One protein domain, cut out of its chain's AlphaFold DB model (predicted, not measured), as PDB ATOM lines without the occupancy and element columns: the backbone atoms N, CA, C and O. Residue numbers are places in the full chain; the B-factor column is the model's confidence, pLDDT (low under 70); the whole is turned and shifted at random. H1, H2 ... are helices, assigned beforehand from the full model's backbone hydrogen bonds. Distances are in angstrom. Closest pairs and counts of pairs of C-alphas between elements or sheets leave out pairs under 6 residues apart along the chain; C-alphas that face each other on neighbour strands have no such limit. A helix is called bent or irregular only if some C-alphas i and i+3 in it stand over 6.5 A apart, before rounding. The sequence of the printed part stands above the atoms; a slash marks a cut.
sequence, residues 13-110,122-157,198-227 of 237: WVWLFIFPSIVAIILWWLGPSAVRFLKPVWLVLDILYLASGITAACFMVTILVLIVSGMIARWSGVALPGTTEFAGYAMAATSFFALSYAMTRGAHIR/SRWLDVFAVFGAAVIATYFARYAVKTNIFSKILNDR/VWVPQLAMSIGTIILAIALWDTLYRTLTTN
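Overview. This is residues 13 to 110, 122 to 157 and 198 to 227 of the 237 residues of the protein "C4-dicarboxylate ABC transporter permease" of Rhodobacteraceae bacterium (UniProt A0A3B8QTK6). H1b and H2 form a long helical hairpin, and H4 packs along it in the middle of a loose bundle, with H3 side by side with H4 and H1a folded back from H1b near H4's end. The bundle is up and down, each helix or arm running against the one before it. You read 164 printed residues with four named helices, H1 to H4 in order, all helix and no named strand. The whole is loose, with a radius of gyration of the C-alphas of 19.3 A, and spans 67 by 35 by 29 A.

Arrangement. Start at H1, residues 13 to 75, assigned as one helix by its hydrogen bonds but bent, C-alphas 29 and 32 being 9.3 A apart; its arms are H1a, 13 to 29, and H1b, 32 to 75, itself irregular, with C-alphas 37 and 40 6.9 A apart. H2, residues 83 to 104, touches residues 49 to 70 of H1b, closest at the C-alphas of Ala 56 and Thr 94, 4.4 A. H3, residues 122 to 154, touches H4, residues 199 to 226, at the C-alphas of Ala 134 and Leu 216, 4.9 A, a shallow tilt of 21 degrees, opposite ways. H4 also touches H2, closest C-alphas Ser 100 and Leu 212, 4.5 A. H1b and H3 are apart. Every O i to N i+4 pair is within hydrogen-bond range in H3, against 11 of 13 in H1a, 36 of 40 in H1b, 16 of 18 in H2 and 22 of 24 in H4.

Along the chain. Find C-alpha 13 at (36.825, -8.963, -34.064); H1a measures 23.9 A. H1b runs 62.1 A to C-alpha 75 at (-8.528, -34.511, -41.572). H2 measures 32.1 A, H3 47.7 A, and H4 39.6 A, ending at C-alpha 226, (20.827, 8.719, -19.314).

Size, cuts and confidence. The C-alphas of Trp 29 and Gly 77 are farthest apart, 67.1 A. Residues 111 to 121 and 158 to 197 are not printed; the C-alpha gaps are 11.4 A and 5.6 A. The link from H1 to H2 is short. Look for pLDDT under 70 at 24 residues, among them 13 to 18 and 30 to 36.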
ATOM      1  N   TRP A  13      37.096  -8.938 -35.504       66.19
ATOM      2  CA  TRP A  13      36.825  -8.963 -34.064       66.19
ATOM      3  C   TRP A  13      37.167  -7.631 -33.365       66.19
ATOM      4  O   TRP A  13      36.436  -7.192 -32.486       66.19
ATOM      5  N   VAL A  14      38.211  -6.920 -33.797       64.81
ATOM      6  CA  VAL A  14      38.562  -5.591 -33.264       64.81
ATOM      7  C   VAL A  14      37.450  -4.586 -33.561       64.81
ATOM      8  O   VAL A  14      36.986  -3.886 -32.667       64.81
ATOM      9  N   TRP A  15      36.936  -4.571 -34.785       64.69
ATOM     10  CA  TRP A  15      35.829  -3.688 -35.153       64.69
ATOM     11  C   TRP A  15      34.520  -4.032 -34.440       64.69
ATOM     12  O   TRP A  15      33.767  -3.138 -34.073       64.69
ATOM     13  N   LEU A  16      34.260  -5.319 -34.217       68.12
ATOM     14  CA  LEU A  16      33.008  -5.789 -33.630       68.12
ATOM     15  C   LEU A  16      32.974  -5.665 -32.093       68.12
ATOM     16  O   LEU A  16      31.897  -5.526 -31.527       68.12
ATOM     17  N   PHE A  17      34.127  -5.715 -31.416       69.12
ATOM     18  CA  PHE A  17      34.208  -5.706 -29.945       69.12
ATOM     19  C   PHE A  17      34.913  -4.472 -29.377       69.12
ATOM     20  O   PHE A  17      34.444  -3.897 -28.394       69.12
ATOM     21  N   ILE A  18      36.021  -4.034 -29.981       67.56
ATOM     22  CA  ILE A  18      36.833  -2.930 -29.450       67.56
ATOM     23  C   ILE A  18      36.176  -1.589 -29.769       67.56
ATOM     24  O   ILE A  18      36.061  -0.751 -28.880       67.56
ATOM     25  N   PHE A  19      35.660  -1.398 -30.985       72.94
ATOM     26  CA  PHE A  19      35.002  -0.142 -31.353       72.94
ATOM     27  C   PHE A  19      33.745   0.147 -30.502       72.94
ATOM     28  O   PHE A  19      33.676   1.234 -29.925       72.94
ATOM     29  N   PRO A  20      32.803  -0.798 -30.291       74.75
ATOM     30  CA  PRO A  20      31.627  -0.543 -29.458       74.75
ATOM     31  C   PRO A  20      31.965  -0.331 -27.978       74.75
ATOM     32  O   PRO A  20      31.306   0.469 -27.310       74.75
ATOM     33  N   SER A  21      33.013  -0.994 -27.479       75.06
ATOM     34  CA  SER A  21      33.504  -0.829 -26.105       75.06
ATOM     35  C   SER A  21      34.196   0.522 -25.900       75.06
ATOM     36  O   SER A  21      33.963   1.183 -24.893       75.06
ATOM     37  N   ILE A  22      34.991   0.983 -26.872       75.62
ATOM     38  CA  ILE A  22      35.583   2.328 -26.856       75.62
ATOM     39  C   ILE A  22      34.479   3.384 -26.904       75.62
ATOM     40  O   ILE A  22      34.509   4.327 -26.119       75.62
ATOM     41  N   VAL A  23      33.466   3.206 -27.758       74.69
ATOM     42  CA  VAL A  23      32.294   4.092 -27.797       74.69
ATOM     43  C   VAL A  23      31.563   4.089 -26.450       74.69
ATOM     44  O   VAL A  23      31.195   5.157 -25.977       74.69
ATOM     45  N   ALA A  24      31.423   2.943 -25.773       71.62
ATOM     46  CA  ALA A  24      30.838   2.885 -24.429       71.62
ATOM     47  C   ALA A  24      31.633   3.725 -23.412       71.62
ATOM     48  O   ALA A  24      31.041   4.475 -22.637       71.62
ATOM     49  N   ILE A  25      32.968   3.645 -23.447       74.06
ATOM     50  CA  ILE A  25      33.867   4.409 -22.565       74.06
ATOM     51  C   ILE A  25      33.804   5.911 -22.884       74.06
ATOM     52  O   ILE A  25      33.718   6.734 -21.974       74.06
ATOM     53  N   ILE A  26      33.784   6.279 -24.167       73.56
ATOM     54  CA  ILE A  26      33.641   7.670 -24.625       73.56
ATOM     55  C   ILE A  26      32.284   8.233 -24.192       73.56
ATOM     56  O   ILE A  26      32.219   9.334 -23.656       73.56
ATOM     57  N   LEU A  27      31.195   7.480 -24.362       66.56
ATOM     58  CA  LEU A  27      29.855   7.897 -23.943       66.56
ATOM     59  C   LEU A  27      29.719   8.005 -22.424       66.56
ATOM     60  O   LEU A  27      29.026   8.899 -21.939       66.56
ATOM     61  N   TRP A  28      30.409   7.146 -21.673       66.69
ATOM     62  CA  TRP A  28      30.521   7.283 -20.225       66.69
ATOM     63  C   TRP A  28      31.225   8.592 -19.832       66.69
ATOM     64  O   TRP A  28      30.801   9.248 -18.882       66.69
ATOM     65  N   TRP A  29      32.235   9.017 -20.600       73.62
ATOM     66  CA  TRP A  29      32.988  10.251 -20.352       73.62
ATOM     67  C   TRP A  29      32.262  11.529 -20.817       73.62
ATOM     68  O   TRP A  29      32.322  12.550 -20.136       73.62
ATOM     69  N   LEU A  30      31.524  11.482 -21.934       66.56
ATOM     70  CA  LEU A  30      30.772  12.631 -22.473       66.56
ATOM     71  C   LEU A  30      29.451  12.915 -21.732       66.56
ATOM     72  O   LEU A  30      28.855  13.983 -21.922       66.56
ATOM     73  N   GLY A  31      28.984  11.987 -20.893       65.38
ATOM     74  CA  GLY A  31      27.818  12.176 -20.033       65.38
ATOM     75  C   GLY A  31      26.548  12.618 -20.792       65.38
ATOM     76  O   GLY A  31      26.286  12.146 -21.903       65.38
ATOM     77  N   PRO A  32      25.723  13.525 -20.227       65.00
ATOM     78  CA  PRO A  32      24.423  13.898 -20.798       65.00
ATOM     79  C   PRO A  32      24.509  14.724 -22.095       65.00
ATOM     80  O   PRO A  32      23.519  14.822 -22.822       65.00
ATOM     81  N   SER A  33      25.674  15.285 -22.436       61.69
ATOM     82  CA  SER A  33      25.863  16.072 -23.664       61.69
ATOM     83  C   SER A  33      25.829  15.207 -24.932       61.69
ATOM     84  O   SER A  33      25.404  15.677 -25.990       61.69
ATOM     85  N   ALA A  34      26.187  13.921 -24.829       66.56
ATOM     86  CA  ALA A  34      26.136  12.973 -25.945       66.56
ATOM     87  C   ALA A  34      24.702  12.658 -26.410       66.56
ATOM     88  O   ALA A  34      24.484  12.309 -27.571       66.56
ATOM     89  N   VAL A  35      23.704  12.851 -25.539       67.00
ATOM     90  CA  VAL A  35      22.288  12.581 -25.838       67.00
ATOM     91  C   VAL A  35      21.810  13.388 -27.049       67.00
ATOM     92  O   VAL A  35      21.025  12.893 -27.853       67.00
ATOM     93  N   ARG A  36      22.302  14.621 -27.233       66.62
ATOM     94  CA  ARG A  36      21.892  15.471 -28.362       66.62
ATOM     95  C   ARG A  36      22.339  14.907 -29.715       66.62
ATOM     96  O   ARG A  36      21.594  15.040 -30.680       66.62
ATOM     97  N   PHE A  37      23.504  14.261 -29.765       72.94
ATOM     98  CA  PHE A  37      24.048  13.644 -30.979       72.94
ATOM     99  C   PHE A  37      23.498  12.238 -31.234       72.94
ATOM    100  O   PHE A  37      23.358  11.845 -32.388       72.94
ATOM    101  N   LEU A  38      23.146  11.496 -30.181       74.75
ATOM    102  CA  LEU A  38      22.618  10.135 -30.304       74.75
ATOM    103  C   LEU A  38      21.114  10.074 -30.590       74.75
ATOM    104  O   LEU A  38      20.657   9.098 -31.173       74.75
ATOM    105  N   LYS A  39      20.342  11.117 -30.259       76.94
ATOM    106  CA  LYS A  39      18.898  11.200 -30.558       76.94
ATOM    107  C   LYS A  39      18.493  10.788 -31.987       76.94
ATOM    108  O   LYS A  39      17.570   9.984 -32.097       76.94
ATOM    109  N   PRO A  40      19.115  11.293 -33.074       82.06
ATOM    110  CA  PRO A  40      18.742  10.870 -34.425       82.06
ATOM    111  C   PRO A  40      19.019   9.381 -34.671       82.06
ATOM    112  O   PRO A  40      18.223   8.713 -35.322       82.06
ATOM    113  N   VAL A  41      20.107   8.848 -34.109       83.81
ATOM    114  CA  VAL A  41      20.454   7.424 -34.213       83.81
ATOM    115  C   VAL A  41      19.433   6.573 -33.461       83.81
ATOM    116  O   VAL A  41      18.928   5.599 -34.008       83.81
ATOM    117  N   TRP A  42      19.060   6.979 -32.246       82.69
ATOM    118  CA  TRP A  42      18.054   6.292 -31.438       82.69
ATOM    119  C   TRP A  42      16.698   6.207 -32.123       82.69
ATOM    120  O   TRP A  42      16.078   5.158 -32.064       82.69
ATOM    121  N   LEU A  43      16.272   7.246 -32.845       82.31
ATOM    122  CA  LEU A  43      15.028   7.193 -33.618       82.31
ATOM    123  C   LEU A  43      15.075   6.129 -34.722       82.31
ATOM    124  O   LEU A  43      14.125   5.369 -34.886       82.31
ATOM    125  N   VAL A  44      16.183   6.051 -35.464       87.00
ATOM    126  CA  VAL A  44      16.358   5.031 -36.512       87.00
ATOM    127  C   VAL A  44      16.386   3.627 -35.904       87.00
ATOM    128  O   VAL A  44      15.770   2.710 -36.444       87.00
ATOM    129  N   LEU A  45      17.056   3.460 -34.762       85.81
ATOM    130  CA  LEU A  45      17.107   2.194 -34.029       85.81
ATOM    131  C   LEU A  45      15.732   1.799 -33.474       85.81
ATOM    132  O   LEU A  45      15.331   0.652 -33.631       85.81
ATOM    133  N   ASP A  46      14.975   2.739 -32.911       85.94
ATOM    134  CA  ASP A  46      13.628   2.493 -32.386       85.94
ATOM    135  C   ASP A  46      12.675   2.028 -33.502       85.94
ATOM    136  O   ASP A  46      11.886   1.099 -33.305       85.94
ATOM    137  N   ILE A  47      12.790   2.611 -34.704       88.19
ATOM    138  CA  ILE A  47      12.061   2.156 -35.897       88.19
ATOM    139  C   ILE A  47      12.498   0.741 -36.290       88.19
ATOM    140  O   ILE A  47      11.647  -0.100 -36.577       88.19
ATOM    141  N   LEU A  48      13.804   0.455 -36.280       90.75
ATOM    142  CA  LEU A  48      14.336  -0.871 -36.601       90.75
ATOM    143  C   LEU A  48      13.827  -1.944 -35.624       90.75
ATOM    144  O   LEU A  48      13.454  -3.035 -36.056       90.75
ATOM    145  N   TYR A  49      13.766  -1.641 -34.325       88.62
ATOM    146  CA  TYR A  49      13.238  -2.559 -33.311       88.62
ATOM    147  C   TYR A  49      11.730  -2.758 -33.448       88.62
ATOM    148  O   TYR A  49      11.228  -3.869 -33.304       88.62
ATOM    149  N   LEU A  50      10.980  -1.706 -33.774       88.25
ATOM    150  CA  LEU A  50       9.555  -1.841 -34.058       88.25
ATOM    151  C   LEU A  50       9.326  -2.710 -35.304       88.25
ATOM    152  O   LEU A  50       8.475  -3.599 -35.285       88.25
ATOM    153  N   ALA A  51      10.124  -2.510 -36.355       92.06
ATOM    154  CA  ALA A  51      10.074  -3.321 -37.565       92.06
ATOM    155  C   ALA A  51      10.394  -4.799 -37.288       92.06
ATOM    156  O   ALA A  51       9.713  -5.675 -37.828       92.06
ATOM    157  N   SER A  52      11.365  -5.102 -36.414       90.38
ATOM    158  CA  SER A  52      11.636  -6.488 -36.006       90.38
ATOM    159  C   SER A  52      10.459  -7.101 -35.241       90.38
ATOM    160  O   SER A  52      10.087  -8.241 -35.519       90.38
ATOM    161  N   GLY A  53       9.796  -6.336 -34.367       90.94
ATOM    162  CA  GLY A  53       8.573  -6.761 -33.679       90.94
ATOM    163  C   GLY A  53       7.409  -7.070 -34.632       90.94
ATOM    164  O   GLY A  53       6.783  -8.123 -34.512       90.94
ATOM    165  N   ILE A  54       7.152  -6.203 -35.619       93.44
ATOM    166  CA  ILE A  54       6.121  -6.440 -36.648       93.44
ATOM    167  C   ILE A  54       6.452  -7.697 -37.455       93.44
ATOM    168  O   ILE A  54       5.591  -8.546 -37.668       93.44
ATOM    169  N   THR A  55       7.711  -7.839 -37.870       92.69
ATOM    170  CA  THR A  55       8.160  -8.997 -38.650       92.69
ATOM    171  C   THR A  55       7.962 -10.298 -37.863       92.69
ATOM    172  O   THR A  55       7.469 -11.282 -38.413       92.69
ATOM    173  N   ALA A  56       8.265 -10.300 -36.559       92.81
ATOM    174  CA  ALA A  56       8.010 -11.441 -35.683       92.81
ATOM    175  C   ALA A  56       6.512 -11.774 -35.575       92.81
ATOM    176  O   ALA A  56       6.140 -12.943 -35.664       92.81
ATOM    177  N   ALA A  57       5.646 -10.766 -35.442       93.75
ATOM    178  CA  ALA A  57       4.198 -10.976 -35.414       93.75
ATOM    179  C   ALA A  57       3.683 -11.597 -36.725       93.75
ATOM    180  O   ALA A  57       2.876 -12.525 -36.684       93.75
ATOM    181  N   CYS A  58       4.198 -11.159 -37.879       94.81
ATOM    182  CA  CYS A  58       3.877 -11.769 -39.170       94.81
ATOM    183  C   CYS A  58       4.265 -13.254 -39.208       94.81
ATOM    184  O   CYS A  58       3.444 -14.086 -39.588       94.81
ATOM    185  N   PHE A  59       5.474 -13.612 -38.761       92.69
ATOM    186  CA  PHE A  59       5.877 -15.020 -38.686       92.69
ATOM    187  C   PHE A  59       5.023 -15.826 -37.699       92.69
ATOM    188  O   PHE A  59       4.700 -16.974 -37.990       92.69
ATOM    189  N   MET A  60       4.592 -15.233 -36.585       93.38
ATOM    190  CA  MET A  60       3.689 -15.883 -35.631       93.38
ATOM    191  C   MET A  60       2.324 -16.213 -36.255       93.38
ATOM    192  O   MET A  60       1.808 -17.315 -36.065       93.38
ATOM    193  N   VAL A  61       1.768 -15.299 -37.056       95.31
ATOM    194  CA  VAL A  61       0.548 -15.558 -37.839       95.31
ATOM    195  C   VAL A  61       0.794 -16.659 -38.874       95.31
ATOM    196  O   VAL A  61      -0.025 -17.565 -39.004       95.31
ATOM    197  N   THR A  62       1.939 -16.646 -39.560       92.56
ATOM    198  CA  THR A  62       2.309 -17.705 -40.512       92.56
ATOM    199  C   THR A  62       2.383 -19.079 -39.844       92.56
ATOM    200  O   THR A  62       1.846 -20.040 -40.388       92.56
ATOM    201  N   ILE A  63       2.981 -19.190 -38.653       93.56
ATOM    202  CA  ILE A  63       3.026 -20.446 -37.883       93.56
ATOM    203  C   ILE A  63       1.609 -20.946 -37.595       93.56
ATOM    204  O   ILE A  63       1.318 -22.117 -37.826       93.56
ATOM    205  N   LEU A  64       0.718 -20.060 -37.137       94.62
ATOM    206  CA  LEU A  64      -0.677 -20.410 -36.875       94.62
ATOM    207  C   LEU A  64      -1.353 -20.965 -38.136       94.62
ATOM    208  O   LEU A  64      -1.961 -22.033 -38.089       94.62
ATOM    209  N   VAL A  65      -1.205 -20.276 -39.270       93.81
ATOM    210  CA  VAL A  65      -1.792 -20.691 -40.551       93.81
ATOM    211  C   VAL A  65      -1.234 -22.038 -41.012       93.81
ATOM    212  O   VAL A  65      -2.008 -22.896 -41.434       93.81
ATOM    213  N   LEU A  66       0.078 -22.267 -40.900       91.38
ATOM    214  CA  LEU A  66       0.709 -23.536 -41.276       91.38
ATOM    215  C   LEU A  66       0.236 -24.700 -40.398       91.38
ATOM    216  O   LEU A  66      -0.070 -25.772 -40.920       91.38
ATOM    217  N   ILE A  67       0.124 -24.491 -39.083       90.94
ATOM    218  CA  ILE A  67      -0.354 -25.516 -38.144       90.94
ATOM    219  C   ILE A  67      -1.827 -25.849 -38.406       90.94
ATOM    220  O   ILE A  67      -2.185 -27.025 -38.481       90.94
ATOM    221  N   VAL A  68      -2.678 -24.835 -38.592       92.50
ATOM    222  CA  VAL A  68      -4.103 -25.031 -38.901       92.50
ATOM    223  C   VAL A  68      -4.269 -25.747 -40.241       92.50
ATOM    224  O   VAL A  68      -5.025 -26.714 -40.332       92.50
ATOM    225  N   SER A  69      -3.510 -25.341 -41.260       89.31
ATOM    226  CA  SER A  69      -3.523 -25.991 -42.576       89.31
ATOM    227  C   SER A  69      -3.088 -27.454 -42.482       89.31
ATOM    228  O   SER A  69      -3.741 -28.324 -43.054       89.31
ATOM    229  N   GLY A  70      -2.042 -27.752 -41.703       88.88
ATOM    230  CA  GLY A  70      -1.593 -29.122 -41.447       88.88
ATOM    231  C   GLY A  70      -2.640 -29.978 -40.725       88.88
ATOM    232  O   GLY A  70      -2.792 -31.161 -41.031       88.88
ATOM    233  N   MET A  71      -3.408 -29.386 -39.803       89.69
ATOM    234  CA  MET A  71      -4.499 -30.078 -39.112       89.69
ATOM    235  C   MET A  71      -5.654 -30.417 -40.065       89.69
ATOM    236  O   MET A  71      -6.121 -31.556 -40.069       89.69
ATOM    237  N   ILE A  72      -6.066 -29.467 -40.912       89.94
ATOM    238  CA  ILE A  72      -7.126 -29.666 -41.916       89.94
ATOM    239  C   ILE A  72      -6.714 -30.728 -42.940       89.94
ATOM    240  O   ILE A  72      -7.484 -31.641 -43.225       89.94
ATOM    241  N   ALA A  73      -5.484 -30.644 -43.446       88.44
ATOM    242  CA  ALA A  73      -4.913 -31.592 -44.400       88.44
ATOM    243  C   ALA A  73      -4.952 -33.035 -43.859       88.44
ATOM    244  O   ALA A  73      -5.375 -33.981 -44.529       88.44
ATOM    245  N   ARG A  74      -4.611 -33.201 -42.575       84.81
ATOM    246  CA  ARG A  74      -4.691 -34.499 -41.898       84.81
ATOM    247  C   ARG A  74      -6.125 -35.020 -41.788       84.81
ATOM    248  O   ARG A  74      -6.327 -36.227 -41.884       84.81
ATOM    249  N   TRP A  75      -7.109 -34.141 -41.602       86.50
ATOM    250  CA  TRP A  75      -8.528 -34.511 -41.572       86.50
ATOM    251  C   TRP A  75      -9.089 -34.866 -42.951       86.50
ATOM    252  O   TRP A  75      -9.947 -35.739 -43.043       86.50
ATOM    253  N   SER A  76      -8.591 -34.254 -44.027       83.81
ATOM    254  CA  SER A  76      -9.013 -34.556 -45.402       83.81
ATOM    255  C   SER A  76      -8.315 -35.776 -46.013       83.81
ATOM    256  O   SER A  76      -8.551 -36.092 -47.177       83.81
ATOM    257  N   GLY A  77      -7.429 -36.448 -45.267       80.38
ATOM    258  CA  GLY A  77      -6.649 -37.589 -45.758       80.38
ATOM    259  C   GLY A  77      -5.565 -37.220 -46.782       80.38
ATOM    260  O   GLY A  77      -4.958 -38.111 -47.369       80.38
ATOM    261  N   VAL A  78      -5.299 -35.924 -46.978       81.62
ATOM    262  CA  VAL A  78      -4.282 -35.407 -47.903       81.62
ATOM    263  C   VAL A  78      -3.159 -34.814 -47.068       81.62
ATOM    264  O   VAL A  78      -3.335 -33.770 -46.456       81.62
ATOM    265  N   ALA A  79      -1.994 -35.456 -47.016       74.88
ATOM    266  CA  ALA A  79      -0.850 -34.874 -46.322       74.88
ATOM    267  C   ALA A  79      -0.281 -33.706 -47.144       74.88
ATOM    268  O   ALA A  79       0.066 -33.894 -48.307       74.88
ATOM    269  N   LEU A  80      -0.169 -32.518 -46.542       77.00
ATOM    270  CA  LEU A  80       0.607 -31.413 -47.105       77.00
ATOM    271  C   LEU A  80       2.087 -31.613 -46.728       77.00
ATOM    272  O   LEU A  80       2.429 -31.447 -45.553       77.00
ATOM    273  N   PRO A  81       2.966 -31.989 -47.673       79.19
ATOM    274  CA  PRO A  81       4.385 -32.167 -47.385       79.19
ATOM    275  C   PRO A  81       5.046 -30.830 -47.014       79.19
ATOM    276  O   PRO A  81       4.708 -29.777 -47.554       79.19
ATOM    277  N   GLY A  82       5.984 -30.864 -46.065       81.19
ATOM    278  CA  GLY A  82       6.836 -29.719 -45.716       81.19
ATOM    279  C   GLY A  82       6.255 -28.690 -44.731       81.19
ATOM    280  O   GLY A  82       7.004 -27.843 -44.248       81.19
ATOM    281  N   THR A  83       4.971 -28.756 -44.345       84.69
ATOM    282  CA  THR A  83       4.364 -27.754 -43.433       84.69
ATOM    283  C   THR A  83       5.052 -27.677 -42.068       84.69
ATOM    284  O   THR A  83       5.125 -26.604 -41.473       84.69
ATOM    285  N   THR A  84       5.570 -28.801 -41.567       86.19
ATOM    286  CA  THR A  84       6.289 -28.882 -40.286       86.19
ATOM    287  C   THR A  84       7.656 -28.207 -40.338       86.19
ATOM    288  O   THR A  84       8.012 -27.495 -39.403       86.19
ATOM    289  N   GLU A  85       8.390 -28.375 -41.439       88.19
ATOM    290  CA  GLU A  85       9.708 -27.761 -41.641       88.19
ATOM    291  C   GLU A  85       9.577 -26.240 -41.777       88.19
ATOM    292  O   GLU A  85      10.235 -25.486 -41.057       88.19
ATOM    293  N   PHE A  86       8.633 -25.772 -42.605       87.75
ATOM    294  CA  PHE A  86       8.357 -24.340 -42.757       87.75
ATOM    295  C   PHE A  86       7.879 -23.690 -41.452       87.75
ATOM    296  O   PHE A  86       8.288 -22.569 -41.142       87.75
ATOM    297  N   ALA A  87       7.060 -24.389 -40.657       89.81
ATOM    298  CA  ALA A  87       6.667 -23.915 -39.332       89.81
ATOM    299  C   ALA A  87       7.874 -23.827 -38.383       89.81
ATOM    300  O   ALA A  87       8.003 -22.846 -37.651       89.81
ATOM    301  N   GLY A  88       8.794 -24.797 -38.439       88.88
ATOM    302  CA  GLY A  88      10.058 -24.768 -37.700       88.88
ATOM    303  C   GLY A  88      10.936 -23.567 -38.071       88.88
ATOM    304  O   GLY A  88      11.433 -22.865 -37.186       88.88
ATOM    305  N   TYR A  89      11.066 -23.262 -39.366       90.38
ATOM    306  CA  TYR A  89      11.816 -22.094 -39.846       90.38
ATOM    307  C   TYR A  89      11.176 -20.774 -39.403       90.38
ATOM    308  O   TYR A  89      11.869 -19.886 -38.898       90.38
ATOM    309  N   ALA A  90       9.852 -20.656 -39.525       90.94
ATOM    310  CA  ALA A  90       9.114 -19.478 -39.076       90.94
ATOM    311  C   ALA A  90       9.198 -19.288 -37.549       90.94
ATOM    312  O   ALA A  90       9.335 -18.159 -37.074       90.94
ATOM    313  N   MET A  91       9.182 -20.372 -36.769       93.00
ATOM    314  CA  MET A  91       9.352 -20.345 -35.311       93.00
ATOM    315  C   MET A  91      10.739 -19.834 -34.907       93.00
ATOM    316  O   MET A  91      10.851 -18.963 -34.035       93.00
ATOM    317  N   ALA A  92      11.791 -20.334 -35.562       90.88
ATOM    318  CA  ALA A  92      13.154 -19.866 -35.332       90.88
ATOM    319  C   ALA A  92      13.279 -18.367 -35.654       90.88
ATOM    320  O   ALA A  92      13.764 -17.598 -34.821       90.88
ATOM    321  N   ALA A  93      12.768 -17.930 -36.811       91.19
ATOM    322  CA  ALA A  93      12.761 -16.521 -37.204       91.19
ATOM    323  C   ALA A  93      12.020 -15.641 -36.183       91.19
ATOM    324  O   ALA A  93      12.570 -14.642 -35.713       91.19
ATOM    325  N   THR A  94      10.809 -16.045 -35.781       92.94
ATOM    326  CA  THR A  94       9.987 -15.322 -34.796       92.94
ATOM    327  C   THR A  94      10.756 -15.080 -33.504       92.94
ATOM    328  O   THR A  94      10.771 -13.959 -33.008       92.94
ATOM    329  N   SER A  95      11.442 -16.099 -32.986       91.31
ATOM    330  CA  SER A  95      12.153 -16.027 -31.705       91.31
ATOM    331  C   SER A  95      13.269 -14.978 -31.719       91.31
ATOM    332  O   SER A  95      13.352 -14.147 -30.813       91.31
ATOM    333  N   PHE A  96      14.101 -14.964 -32.766       89.31
ATOM    334  CA  PHE A  96      15.218 -14.018 -32.861       89.31
ATOM    335  C   PHE A  96      14.760 -12.580 -33.120       89.31
ATOM    336  O   PHE A  96      15.309 -11.650 -32.528       89.31
ATOM    337  N   PHE A  97      13.734 -12.382 -33.954       90.56
ATOM    338  CA  PHE A  97      13.174 -11.050 -34.181       90.56
ATOM    339  C   PHE A  97      12.429 -10.521 -32.944       90.56
ATOM    340  O   PHE A  97      12.659  -9.377 -32.542       90.56
ATOM    341  N   ALA A  98      11.624 -11.359 -32.282       90.19
ATOM    342  CA  ALA A  98      10.866 -10.987 -31.086       90.19
ATOM    343  C   ALA A  98      11.771 -10.619 -29.902       90.19
ATOM    344  O   ALA A  98      11.478  -9.659 -29.190       90.19
ATOM    345  N   LEU A  99      12.886 -11.335 -29.708       85.69
ATOM    346  CA  LEU A  99      13.800 -11.095 -28.590       85.69
ATOM    347  C   LEU A  99      14.389  -9.676 -28.617       85.69
ATOM    348  O   LEU A  99      14.450  -9.013 -27.583       85.69
ATOM    349  N   SER A 100      14.765  -9.178 -29.799       84.62
ATOM    350  CA  SER A 100      15.279  -7.807 -29.951       84.62
ATOM    351  C   SER A 100      14.240  -6.741 -29.567       84.62
ATOM    352  O   SER A 100      14.553  -5.787 -28.853       84.62
ATOM    353  N   TYR A 101      12.983  -6.941 -29.971       86.00
ATOM    354  CA  TYR A 101      11.880  -6.040 -29.651       86.00
ATOM    355  C   TYR A 101      11.527  -6.074 -28.157       86.00
ATOM    356  O   TYR A 101      11.390  -5.025 -27.528       86.00
ATOM    357  N   ALA A 102      11.451  -7.264 -27.558       84.38
ATOM    358  CA  ALA A 102      11.144  -7.438 -26.138       84.38
ATOM    359  C   ALA A 102      12.189  -6.775 -25.218       84.38
ATOM    360  O   ALA A 102      11.822  -6.113 -24.243       84.38
ATOM    361  N   MET A 103      13.476  -6.885 -25.576       75.94
ATOM    362  CA  MET A 103      14.594  -6.259 -24.854       75.94
ATOM    363  C   MET A 103      14.452  -4.738 -24.762       75.94
ATOM    364  O   MET A 103      14.624  -4.163 -23.690       75.94
ATOM    365  N   THR A 104      14.085  -4.085 -25.865       74.69
ATOM    366  CA  THR A 104      13.981  -2.614 -25.934       74.69
ATOM    367  C   THR A 104      12.739  -2.067 -25.228       74.69
ATOM    368  O   THR A 104      12.758  -0.953 -24.708       74.69
ATOM    369  N   ARG A 105      11.668  -2.865 -25.140       75.44
ATOM    370  CA  ARG A 105      10.403  -2.515 -24.470       75.44
ATOM    371  C   ARG A 105      10.397  -2.806 -22.964       75.44
ATOM    372  O   ARG A 105       9.376  -2.606 -22.317       75.44
ATOM    373  N   GLY A 106      11.513  -3.271 -22.399       63.41
ATOM    374  CA  GLY A 106      11.636  -3.505 -20.959       63.41
ATOM    375  C   GLY A 106      10.855  -4.718 -20.444       63.41
ATOM    376  O   GLY A 106      10.630  -4.818 -19.241       63.41
ATOM    377  N   ALA A 107      10.486  -5.666 -21.312       59.09
ATOM    378  CA  ALA A 107       9.721  -6.867 -20.956       59.09
ATOM    379  C   ALA A 107      10.568  -7.961 -20.261       59.09
ATOM    380  O   ALA A 107      10.251  -9.147 -20.339       59.09
ATOM    381  N   HIS A 108      11.662  -7.582 -19.594       57.91
ATOM    382  CA  HIS A 108      12.537  -8.523 -18.898       57.91
ATOM    383  C   HIS A 108      12.201  -8.606 -17.415       57.91
ATOM    384  O   HIS A 108      12.037  -7.592 -16.735       57.91
ATOM    385  N   ILE A 109      12.183  -9.837 -16.902       55.78
ATOM    386  CA  ILE A 109      12.141 -10.125 -15.470       55.78
ATOM    387  C   ILE A 109      13.463  -9.637 -14.872       55.78
ATOM    388  O   ILE A 109      14.478 -10.332 -14.886       55.78
ATOM    389  N   ARG A 110      13.476  -8.396 -14.382       56.97
ATOM    390  CA  ARG A 110      14.596  -7.861 -13.613       56.97
ATOM    391  C   ARG A 110      14.594  -8.561 -12.255       56.97
ATOM    392  O   ARG A 110      13.585  -8.535 -11.555       56.97
ATOM    393  N   SER A 122      24.214  -2.068  -7.398       67.50
ATOM    394  CA  SER A 122      23.074  -2.469  -8.223       67.50
ATOM    395  C   SER A 122      23.214  -2.000  -9.680       67.50
ATOM    396  O   SER A 122      23.022  -2.757 -10.629       67.50
ATOM    397  N   ARG A 123      23.675  -0.761  -9.856       68.00
ATOM    398  CA  ARG A 123      23.903  -0.147 -11.160       68.00
ATOM    399  C   ARG A 123      25.085  -0.775 -11.893       68.00
ATOM    400  O   ARG A 123      25.014  -0.987 -13.099       68.00
ATOM    401  N   TRP A 124      26.183  -1.025 -11.185       73.31
ATOM    402  CA  TRP A 124      27.366  -1.649 -11.773       73.31
ATOM    403  C   TRP A 124      27.066  -3.077 -12.239       73.31
ATOM    404  O   TRP A 124      27.488  -3.458 -13.328       73.31
ATOM    405  N   LEU A 125      26.264  -3.824 -11.473       75.12
ATOM    406  CA  LEU A 125      25.770  -5.137 -11.883       75.12
ATOM    407  C   LEU A 125      24.886  -5.067 -13.134       75.12
ATOM    408  O   LEU A 125      25.112  -5.847 -14.053       75.12
ATOM    409  N   ASP A 126      23.939  -4.126 -13.209       76.12
ATOM    410  CA  ASP A 126      23.099  -3.936 -14.403       76.12
ATOM    411  C   ASP A 126      23.954  -3.622 -15.646       76.12
ATOM    412  O   ASP A 126      23.788  -4.241 -16.697       76.12
ATOM    413  N   VAL A 127      24.913  -2.696 -15.525       79.75
ATOM    414  CA  VAL A 127      25.813  -2.323 -16.629       79.75
ATOM    415  C   VAL A 127      26.674  -3.509 -17.063       79.75
ATOM    416  O   VAL A 127      26.793  -3.763 -18.262       79.75
ATOM    417  N   PHE A 128      27.238  -4.267 -16.121       81.31
ATOM    418  CA  PHE A 128      28.037  -5.446 -16.448       81.31
ATOM    419  C   PHE A 128      27.222  -6.577 -17.060       81.31
ATOM    420  O   PHE A 128      27.695  -7.216 -17.998       81.31
ATOM    421  N   ALA A 129      26.010  -6.819 -16.563       81.75
ATOM    422  CA  ALA A 129      25.121  -7.833 -17.112       81.75
ATOM    423  C   ALA A 129      24.760  -7.510 -18.567       81.75
ATOM    424  O   ALA A 129      24.873  -8.374 -19.437       81.75
ATOM    425  N   VAL A 130      24.403  -6.253 -18.855       81.94
ATOM    426  CA  VAL A 130      24.088  -5.807 -20.221       81.94
ATOM    427  C   VAL A 130      25.332  -5.820 -21.111       81.94
ATOM    428  O   VAL A 130      25.246  -6.255 -22.256       81.94
ATOM    429  N   PHE A 131      26.499  -5.418 -20.600       84.31
ATOM    430  CA  PHE A 131      27.757  -5.493 -21.348       84.31
ATOM    431  C   PHE A 131      28.126  -6.941 -21.701       84.31
ATOM    432  O   PHE A 131      28.408  -7.242 -22.860       84.31
ATOM    433  N   GLY A 132      28.061  -7.859 -20.732       84.44
ATOM    434  CA  GLY A 132      28.298  -9.284 -20.960       84.44
ATOM    435  C   GLY A 132      27.318  -9.875 -21.974       84.44
ATOM    436  O   GLY A 132      27.736 -10.559 -22.908       84.44
ATOM    437  N   ALA A 133      26.028  -9.541 -21.859       85.69
ATOM    438  CA  ALA A 133      25.015  -9.942 -22.832       85.69
ATOM    439  C   ALA A 133      25.312  -9.389 -24.237       85.69
ATOM    440  O   ALA A 133      25.233 -10.140 -25.209       85.69
ATOM    441  N   ALA A 134      25.708  -8.117 -24.359       85.81
ATOM    442  CA  ALA A 134      26.068  -7.498 -25.634       85.81
ATOM    443  C   ALA A 134      27.265  -8.201 -26.292       85.81
ATOM    444  O   ALA A 134      27.217  -8.510 -27.483       85.81
ATOM    445  N   VAL A 135      28.310  -8.524 -25.521       86.06
ATOM    446  CA  VAL A 135      29.484  -9.279 -25.994       86.06
ATOM    447  C   VAL A 135      29.081 -10.674 -26.483       86.06
ATOM    448  O   VAL A 135      29.451 -11.066 -27.591       86.06
ATOM    449  N   ILE A 136      28.281 -11.408 -25.706       86.12
ATOM    450  CA  ILE A 136      27.821 -12.755 -26.080       86.12
ATOM    451  C   ILE A 136      26.952 -12.703 -27.343       86.12
ATOM    452  O   ILE A 136      27.175 -13.479 -28.271       86.12
ATOM    453  N   ALA A 137      26.006 -11.766 -27.427       87.00
ATOM    454  CA  ALA A 137      25.140 -11.613 -28.595       87.00
ATOM    455  C   ALA A 137      25.928 -11.231 -29.855       87.00
ATOM    456  O   ALA A 137      25.676 -11.752 -30.938       87.00
ATOM    457  N   THR A 138      26.936 -10.374 -29.705       86.06
ATOM    458  CA  THR A 138      27.842  -9.969 -30.784       86.06
ATOM    459  C   THR A 138      28.676 -11.150 -31.293       86.06
ATOM    460  O   THR A 138      28.837 -11.340 -32.502       86.06
ATOM    461  N   TYR A 139      29.157 -12.000 -30.381       84.00
ATOM    462  CA  TYR A 139      29.818 -13.252 -30.736       84.00
ATOM    463  C   TYR A 139      28.860 -14.191 -31.473       84.00
ATOM    464  O   TYR A 139      29.190 -14.687 -32.548       84.00
ATOM    465  N   PHE A 140      27.648 -14.373 -30.953       84.56
ATOM    466  CA  PHE A 140      26.632 -15.219 -31.572       84.56
ATOM    467  C   PHE A 140      26.279 -14.761 -32.997       84.56
ATOM    468  O   PHE A 140      26.300 -15.574 -33.921       84.56
ATOM    469  N   ALA A 141      26.080 -13.455 -33.210       86.25
ATOM    470  CA  ALA A 141      25.824 -12.875 -34.529       86.25
ATOM    471  C   ALA A 141      26.977 -13.137 -35.516       86.25
ATOM    472  O   ALA A 141      26.742 -13.525 -36.661       86.25
ATOM    473  N   ARG A 142      28.240 -13.015 -35.075       83.38
ATOM    474  CA  ARG A 142      29.411 -13.334 -35.916       83.38
ATOM    475  C   ARG A 142      29.382 -14.784 -36.394       83.38
ATOM    476  O   ARG A 142      29.657 -15.052 -37.567       83.38
ATOM    477  N   TYR A 143      29.098 -15.723 -35.495       82.44
ATOM    478  CA  TYR A 143      29.055 -17.139 -35.854       82.44
ATOM    479  C   TYR A 143      27.851 -17.467 -36.735       82.44
ATOM    480  O   TYR A 143      28.032 -18.231 -37.676       82.44
ATOM    481  N   ALA A 144      26.697 -16.824 -36.525       83.81
ATOM    482  CA  ALA A 144      25.515 -16.968 -37.378       83.81
ATOM    483  C   ALA A 144      25.776 -16.548 -38.840       83.81
ATOM    484  O   ALA A 144      25.380 -17.245 -39.774       83.81
ATOM    485  N   VAL A 145      26.505 -15.447 -39.064       83.19
ATOM    486  CA  VAL A 145      26.897 -15.024 -40.422       83.19
ATOM    487  C   VAL A 145      27.896 -16.010 -41.031       83.19
ATOM    488  O   VAL A 145      27.787 -16.387 -42.200       83.19
ATOM    489  N   LYS A 146      28.880 -16.457 -40.241       82.81
ATOM    490  CA  LYS A 146      29.895 -17.408 -40.711       82.81
ATOM    491  C   LYS A 146      29.267 -18.736 -41.132       82.81
ATOM    492  O   LYS A 146      29.673 -19.298 -42.147       82.81
ATOM    493  N   THR A 147      28.284 -19.226 -40.384       79.75
ATOM    494  CA  THR A 147      27.590 -20.471 -40.714       79.75
ATOM    495  C   THR A 147      26.740 -20.334 -41.980       79.75
ATOM    496  O   THR A 147      26.693 -21.288 -42.748       79.75
ATOM    497  N   ASN A 148      26.159 -19.163 -42.279       82.19
ATOM    498  CA  ASN A 148      25.457 -18.930 -43.555       82.19
ATOM    499  C   ASN A 148      26.396 -19.043 -44.759       82.19
ATOM    500  O   ASN A 148      26.081 -19.687 -45.758       82.19
ATOM    501  N   ILE A 149      27.576 -18.431 -44.654       79.12
ATOM    502  CA  ILE A 149      28.592 -18.488 -45.711       79.12
ATOM    503  C   ILE A 149      29.088 -19.923 -45.887       79.12
ATOM    504  O   ILE A 149      29.226 -20.396 -47.012       79.12
ATOM    505  N   PHE A 150      29.324 -20.627 -44.781       80.31
ATOM    506  CA  PHE A 150      29.749 -22.021 -44.812       80.31
ATOM    507  C   PHE A 150      28.701 -22.927 -45.471       80.31
ATOM    508  O   PHE A 150      29.058 -23.711 -46.346       80.31
ATOM    509  N   SER A 151      27.416 -22.744 -45.149       77.50
ATOM    510  CA  SER A 151      26.311 -23.461 -45.798       77.50
ATOM    511  C   SER A 151      26.267 -23.206 -47.311       77.50
ATOM    512  O   SER A 151      26.092 -24.142 -48.090       77.50
ATOM    513  N   LYS A 152      26.520 -21.965 -47.757       75.56
ATOM    514  CA  LYS A 152      26.599 -21.642 -49.192       75.56
ATOM    515  C   LYS A 152      27.775 -22.333 -49.890       75.56
ATOM    516  O   LYS A 152      27.632 -22.742 -51.037       75.56
ATOM    517  N   ILE A 153      28.919 -22.468 -49.216       80.12
ATOM    518  CA  ILE A 153      30.107 -23.150 -49.758       80.12
ATOM    519  C   ILE A 153      29.873 -24.658 -49.874       80.12
ATOM    520  O   ILE A 153      30.282 -25.259 -50.862       80.12
ATOM    521  N   LEU A 154      29.215 -25.260 -48.883       79.75
ATOM    522  CA  LEU A 154      28.877 -26.683 -48.898       79.75
ATOM    523  C   LEU A 154      27.733 -27.025 -49.867       79.75
ATOM    524  O   LEU A 154      27.574 -28.185 -50.227       79.75
ATOM    525  N   ASN A 155      26.963 -26.022 -50.313       80.06
ATOM    526  CA  ASN A 155      25.718 -26.192 -51.069       80.06
ATOM    527  C   ASN A 155      24.730 -27.142 -50.362       80.06
ATOM    528  O   ASN A 155      24.030 -27.920 -51.010       80.06
ATOM    529  N   ASP A 156      24.665 -27.052 -49.029       78.25
ATOM    530  CA  ASP A 156      23.798 -27.900 -48.212       78.25
ATOM    531  C   ASP A 156      22.320 -27.602 -48.487       78.25
ATOM    532  O   ASP A 156      21.849 -26.459 -48.392       78.25
ATOM    533  N   ARG A 157      21.583 -28.667 -48.803       82.38
ATOM    534  CA  ARG A 157      20.134 -28.664 -49.000       82.38
ATOM    535  C   ARG A 157      19.457 -29.436 -47.883       82.38
ATOM    536  O   ARG A 157      20.033 -30.366 -47.314       82.38
ATOM    537  N   VAL A 198      19.763 -24.617 -46.906       85.44
ATOM    538  CA  VAL A 198      19.774 -24.400 -45.444       85.44
ATOM    539  C   VAL A 198      20.107 -22.946 -45.078       85.44
ATOM    540  O   VAL A 198      19.598 -22.411 -44.092       85.44
ATOM    541  N   TRP A 199      20.886 -22.254 -45.913       82.38
ATOM    542  CA  TRP A 199      21.212 -20.845 -45.706       82.38
ATOM    543  C   TRP A 199      19.987 -19.914 -45.756       82.38
ATOM    544  O   TRP A 199      20.036 -18.849 -45.149       82.38
ATOM    545  N   VAL A 200      18.885 -20.284 -46.425       84.50
ATOM    546  CA  VAL A 200      17.680 -19.434 -46.551       84.50
ATOM    547  C   VAL A 200      17.008 -19.184 -45.194       84.50
ATOM    548  O   VAL A 200      16.935 -18.023 -44.783       84.50
ATOM    549  N   PRO A 201      16.554 -20.204 -44.439       84.88
ATOM    550  CA  PRO A 201      15.995 -19.980 -43.103       84.88
ATOM    551  C   PRO A 201      17.043 -19.432 -42.122       84.88
ATOM    552  O   PRO A 201      16.734 -18.637 -41.233       84.88
ATOM    553  N   GLN A 202      18.309 -19.796 -42.310       86.56
ATOM    554  CA  GLN A 202      19.405 -19.363 -41.454       86.56
ATOM    555  C   GLN A 202      19.773 -17.875 -41.642       86.56
ATOM    556  O   GLN A 202      20.290 -17.233 -40.717       86.56
ATOM    557  N   LEU A 203      19.431 -17.264 -42.784       87.69
ATOM    558  CA  LEU A 203      19.494 -15.810 -42.960       87.69
ATOM    559  C   LEU A 203      18.585 -15.081 -41.972       87.69
ATOM    560  O   LEU A 203      19.031 -14.105 -41.372       87.69
ATOM    561  N   ALA A 204      17.361 -15.562 -41.746       88.56
ATOM    562  CA  ALA A 204      16.443 -14.936 -40.795       88.56
ATOM    563  C   ALA A 204      17.035 -14.917 -39.374       88.56
ATOM    564  O   ALA A 204      17.031 -13.879 -38.711       88.56
ATOM    565  N   MET A 205      17.643 -16.029 -38.947       88.94
ATOM    566  CA  MET A 205      18.397 -16.103 -37.690       88.94
ATOM    567  C   MET A 205      19.571 -15.110 -37.667       88.94
ATOM    568  O   MET A 205      19.741 -14.364 -36.703       88.94
ATOM    569  N   SER A 206      20.390 -15.071 -38.720       89.19
ATOM    570  CA  SER A 206      21.534 -14.155 -38.782       89.19
ATOM    571  C   SER A 206      21.110 -12.689 -38.713       89.19
ATOM    572  O   SER A 206      21.774 -11.903 -38.047       89.19
ATOM    573  N   ILE A 207      20.008 -12.311 -39.358       90.88
ATOM    574  CA  ILE A 207      19.487 -10.941 -39.304       90.88
ATOM    575  C   ILE A 207      18.977 -10.632 -37.892       90.88
ATOM    576  O   ILE A 207      19.367  -9.621 -37.309       90.88
ATOM    577  N   GLY A 208      18.161 -11.515 -37.304       88.94
ATOM    578  CA  GLY A 208      17.611 -11.306 -35.963       88.94
ATOM    579  C   GLY A 208      18.692 -11.184 -34.882       88.94
ATOM    580  O   GLY A 208      18.610 -10.325 -34.007       88.94
ATOM    581  N   THR A 209      19.762 -11.976 -34.980       89.94
ATOM    582  CA  THR A 209      20.895 -11.927 -34.037       89.94
ATOM    583  C   THR A 209      21.739 -10.661 -34.169       89.94
ATOM    584  O   THR A 209      22.201 -10.138 -33.155       89.94
ATOM    585  N   ILE A 210      21.895 -10.120 -35.381       90.12
ATOM    586  CA  ILE A 210      22.537  -8.816 -35.599       90.12
ATOM    587  C   ILE A 210      21.704  -7.704 -34.956       90.12
ATOM    588  O   ILE A 210      22.248  -6.887 -34.215       90.12
ATOM    589  N   ILE A 211      20.386  -7.692 -35.182       90.69
ATOM    590  CA  ILE A 211      19.489  -6.687 -34.586       90.69
ATOM    591  C   ILE A 211      19.518  -6.786 -33.056       90.69
ATOM    592  O   ILE A 211      19.598  -5.762 -32.380       90.69
ATOM    593  N   LEU A 212      19.525  -8.003 -32.503       89.12
ATOM    594  CA  LEU A 212      19.666  -8.241 -31.066       89.12
ATOM    595  C   LEU A 212      20.992  -7.706 -30.510       89.12
ATOM    596  O   LEU A 212      20.997  -7.053 -29.468       89.12
ATOM    597  N   ALA A 213      22.112  -7.959 -31.193       88.50
ATOM    598  CA  ALA A 213      23.410  -7.435 -30.779       88.50
ATOM    599  C   ALA A 213      23.396  -5.899 -30.751       88.50
ATOM    600  O   ALA A 213      23.825  -5.299 -29.766       88.50
ATOM    601  N   ILE A 214      22.826  -5.261 -31.781       88.06
ATOM    602  CA  ILE A 214      22.659  -3.802 -31.835       88.06
ATOM    603  C   ILE A 214      21.756  -3.318 -30.689       88.06
ATOM    604  O   ILE A 214      22.094  -2.334 -30.037       88.06
ATOM    605  N   ALA A 215      20.649  -4.008 -30.398       86.38
ATOM    606  CA  ALA A 215      19.736  -3.680 -29.297       86.38
ATOM    607  C   ALA A 215      20.414  -3.706 -27.923       86.38
ATOM    608  O   ALA A 215      20.173  -2.830 -27.092       86.38
ATOM    609  N   LEU A 216      21.293  -4.679 -27.680       86.69
ATOM    610  CA  LEU A 216      22.018  -4.787 -26.414       86.69
ATOM    611  C   LEU A 216      23.084  -3.697 -26.265       86.69
ATOM    612  O   LEU A 216      23.195  -3.102 -25.191       86.69
ATOM    613  N   TRP A 217      23.812  -3.374 -27.338       84.88
ATOM    614  CA  TRP A 217      24.732  -2.232 -27.341       84.88
ATOM    615  C   TRP A 217      23.996  -0.903 -27.150       84.88
ATOM    616  O   TRP A 217      24.421  -0.086 -26.336       84.88
ATOM    617  N   ASP A 218      22.857  -0.699 -27.816       83.69
ATOM    618  CA  ASP A 218      22.032   0.499 -27.635       83.69
ATOM    619  C   ASP A 218      21.507   0.620 -26.198       83.69
ATOM    620  O   ASP A 218      21.608   1.677 -25.573       83.69
ATOM    621  N   THR A 219      21.037  -0.487 -25.619       80.81
ATOM    622  CA  THR A 219      20.588  -0.537 -24.220       80.81
ATOM    623  C   THR A 219      21.724  -0.173 -23.260       80.81
ATOM    624  O   THR A 219      21.513   0.590 -22.309       80.81
ATOM    625  N   LEU A 220      22.948  -0.644 -23.523       81.94
ATOM    626  CA  LEU A 220      24.138  -0.261 -22.763       81.94
ATOM    627  C   LEU A 220      24.407   1.247 -22.879       81.94
ATOM    628  O   LEU A 220      24.565   1.926 -21.863       81.94
ATOM    629  N   TYR A 221      24.406   1.794 -24.096       81.44
ATOM    630  CA  TYR A 221      24.660   3.217 -24.340       81.44
ATOM    631  C   TYR A 221      23.614   4.120 -23.688       81.44
ATOM    632  O   TYR A 221      23.963   5.136 -23.077       81.44
ATOM    633  N   ARG A 222      22.333   3.745 -23.740       78.31
ATOM    634  CA  ARG A 222      21.251   4.478 -23.066       78.31
ATOM    635  C   ARG A 222      21.395   4.435 -21.549       78.31
ATOM    636  O   ARG A 222      21.221   5.469 -20.900       78.31
ATOM    637  N   THR A 223      21.779   3.284 -20.995       75.44
ATOM    638  CA  THR A 223      22.014   3.111 -19.552       75.44
ATOM    639  C   THR A 223      23.199   3.958 -19.070       75.44
ATOM    640  O   THR A 223      23.117   4.599 -18.021       75.44
ATOM    641  N   LEU A 224      24.280   4.033 -19.856       76.06
ATOM    642  CA  LEU A 224      25.468   4.827 -19.530       76.06
ATOM    643  C   LEU A 224      25.223   6.342 -19.630       76.06
ATOM    644  O   LEU A 224      25.671   7.087 -18.760       76.06
ATOM    645  N   THR A 225      24.491   6.799 -20.650       71.06
ATOM    646  CA  THR A 225      24.271   8.236 -20.922       71.06
ATOM    647  C   THR A 225      23.148   8.852 -20.093       71.06
ATOM    648  O   THR A 225      23.269   9.981 -19.619       71.06
ATOM    649  N   THR A 226      22.040   8.131 -19.902       66.56
ATOM    650  CA  THR A 226      20.827   8.719 -19.314       66.56
ATOM    651  C   THR A 226      20.884   8.740 -17.789       66.56
ATOM    652  O   THR A 226      20.127   9.487 -17.175       66.56
ATOM    653  N   ASN A 227      21.780   7.971 -17.151       59.94
ATOM    654  CA  ASN A 227      21.931   7.885 -15.686       59.94
ATOM    655  C   ASN A 227      20.645   7.482 -14.924       59.94
ATOM    656  O   ASN A 227      20.672   7.338 -13.704       59.94
TER     657      ASN A 227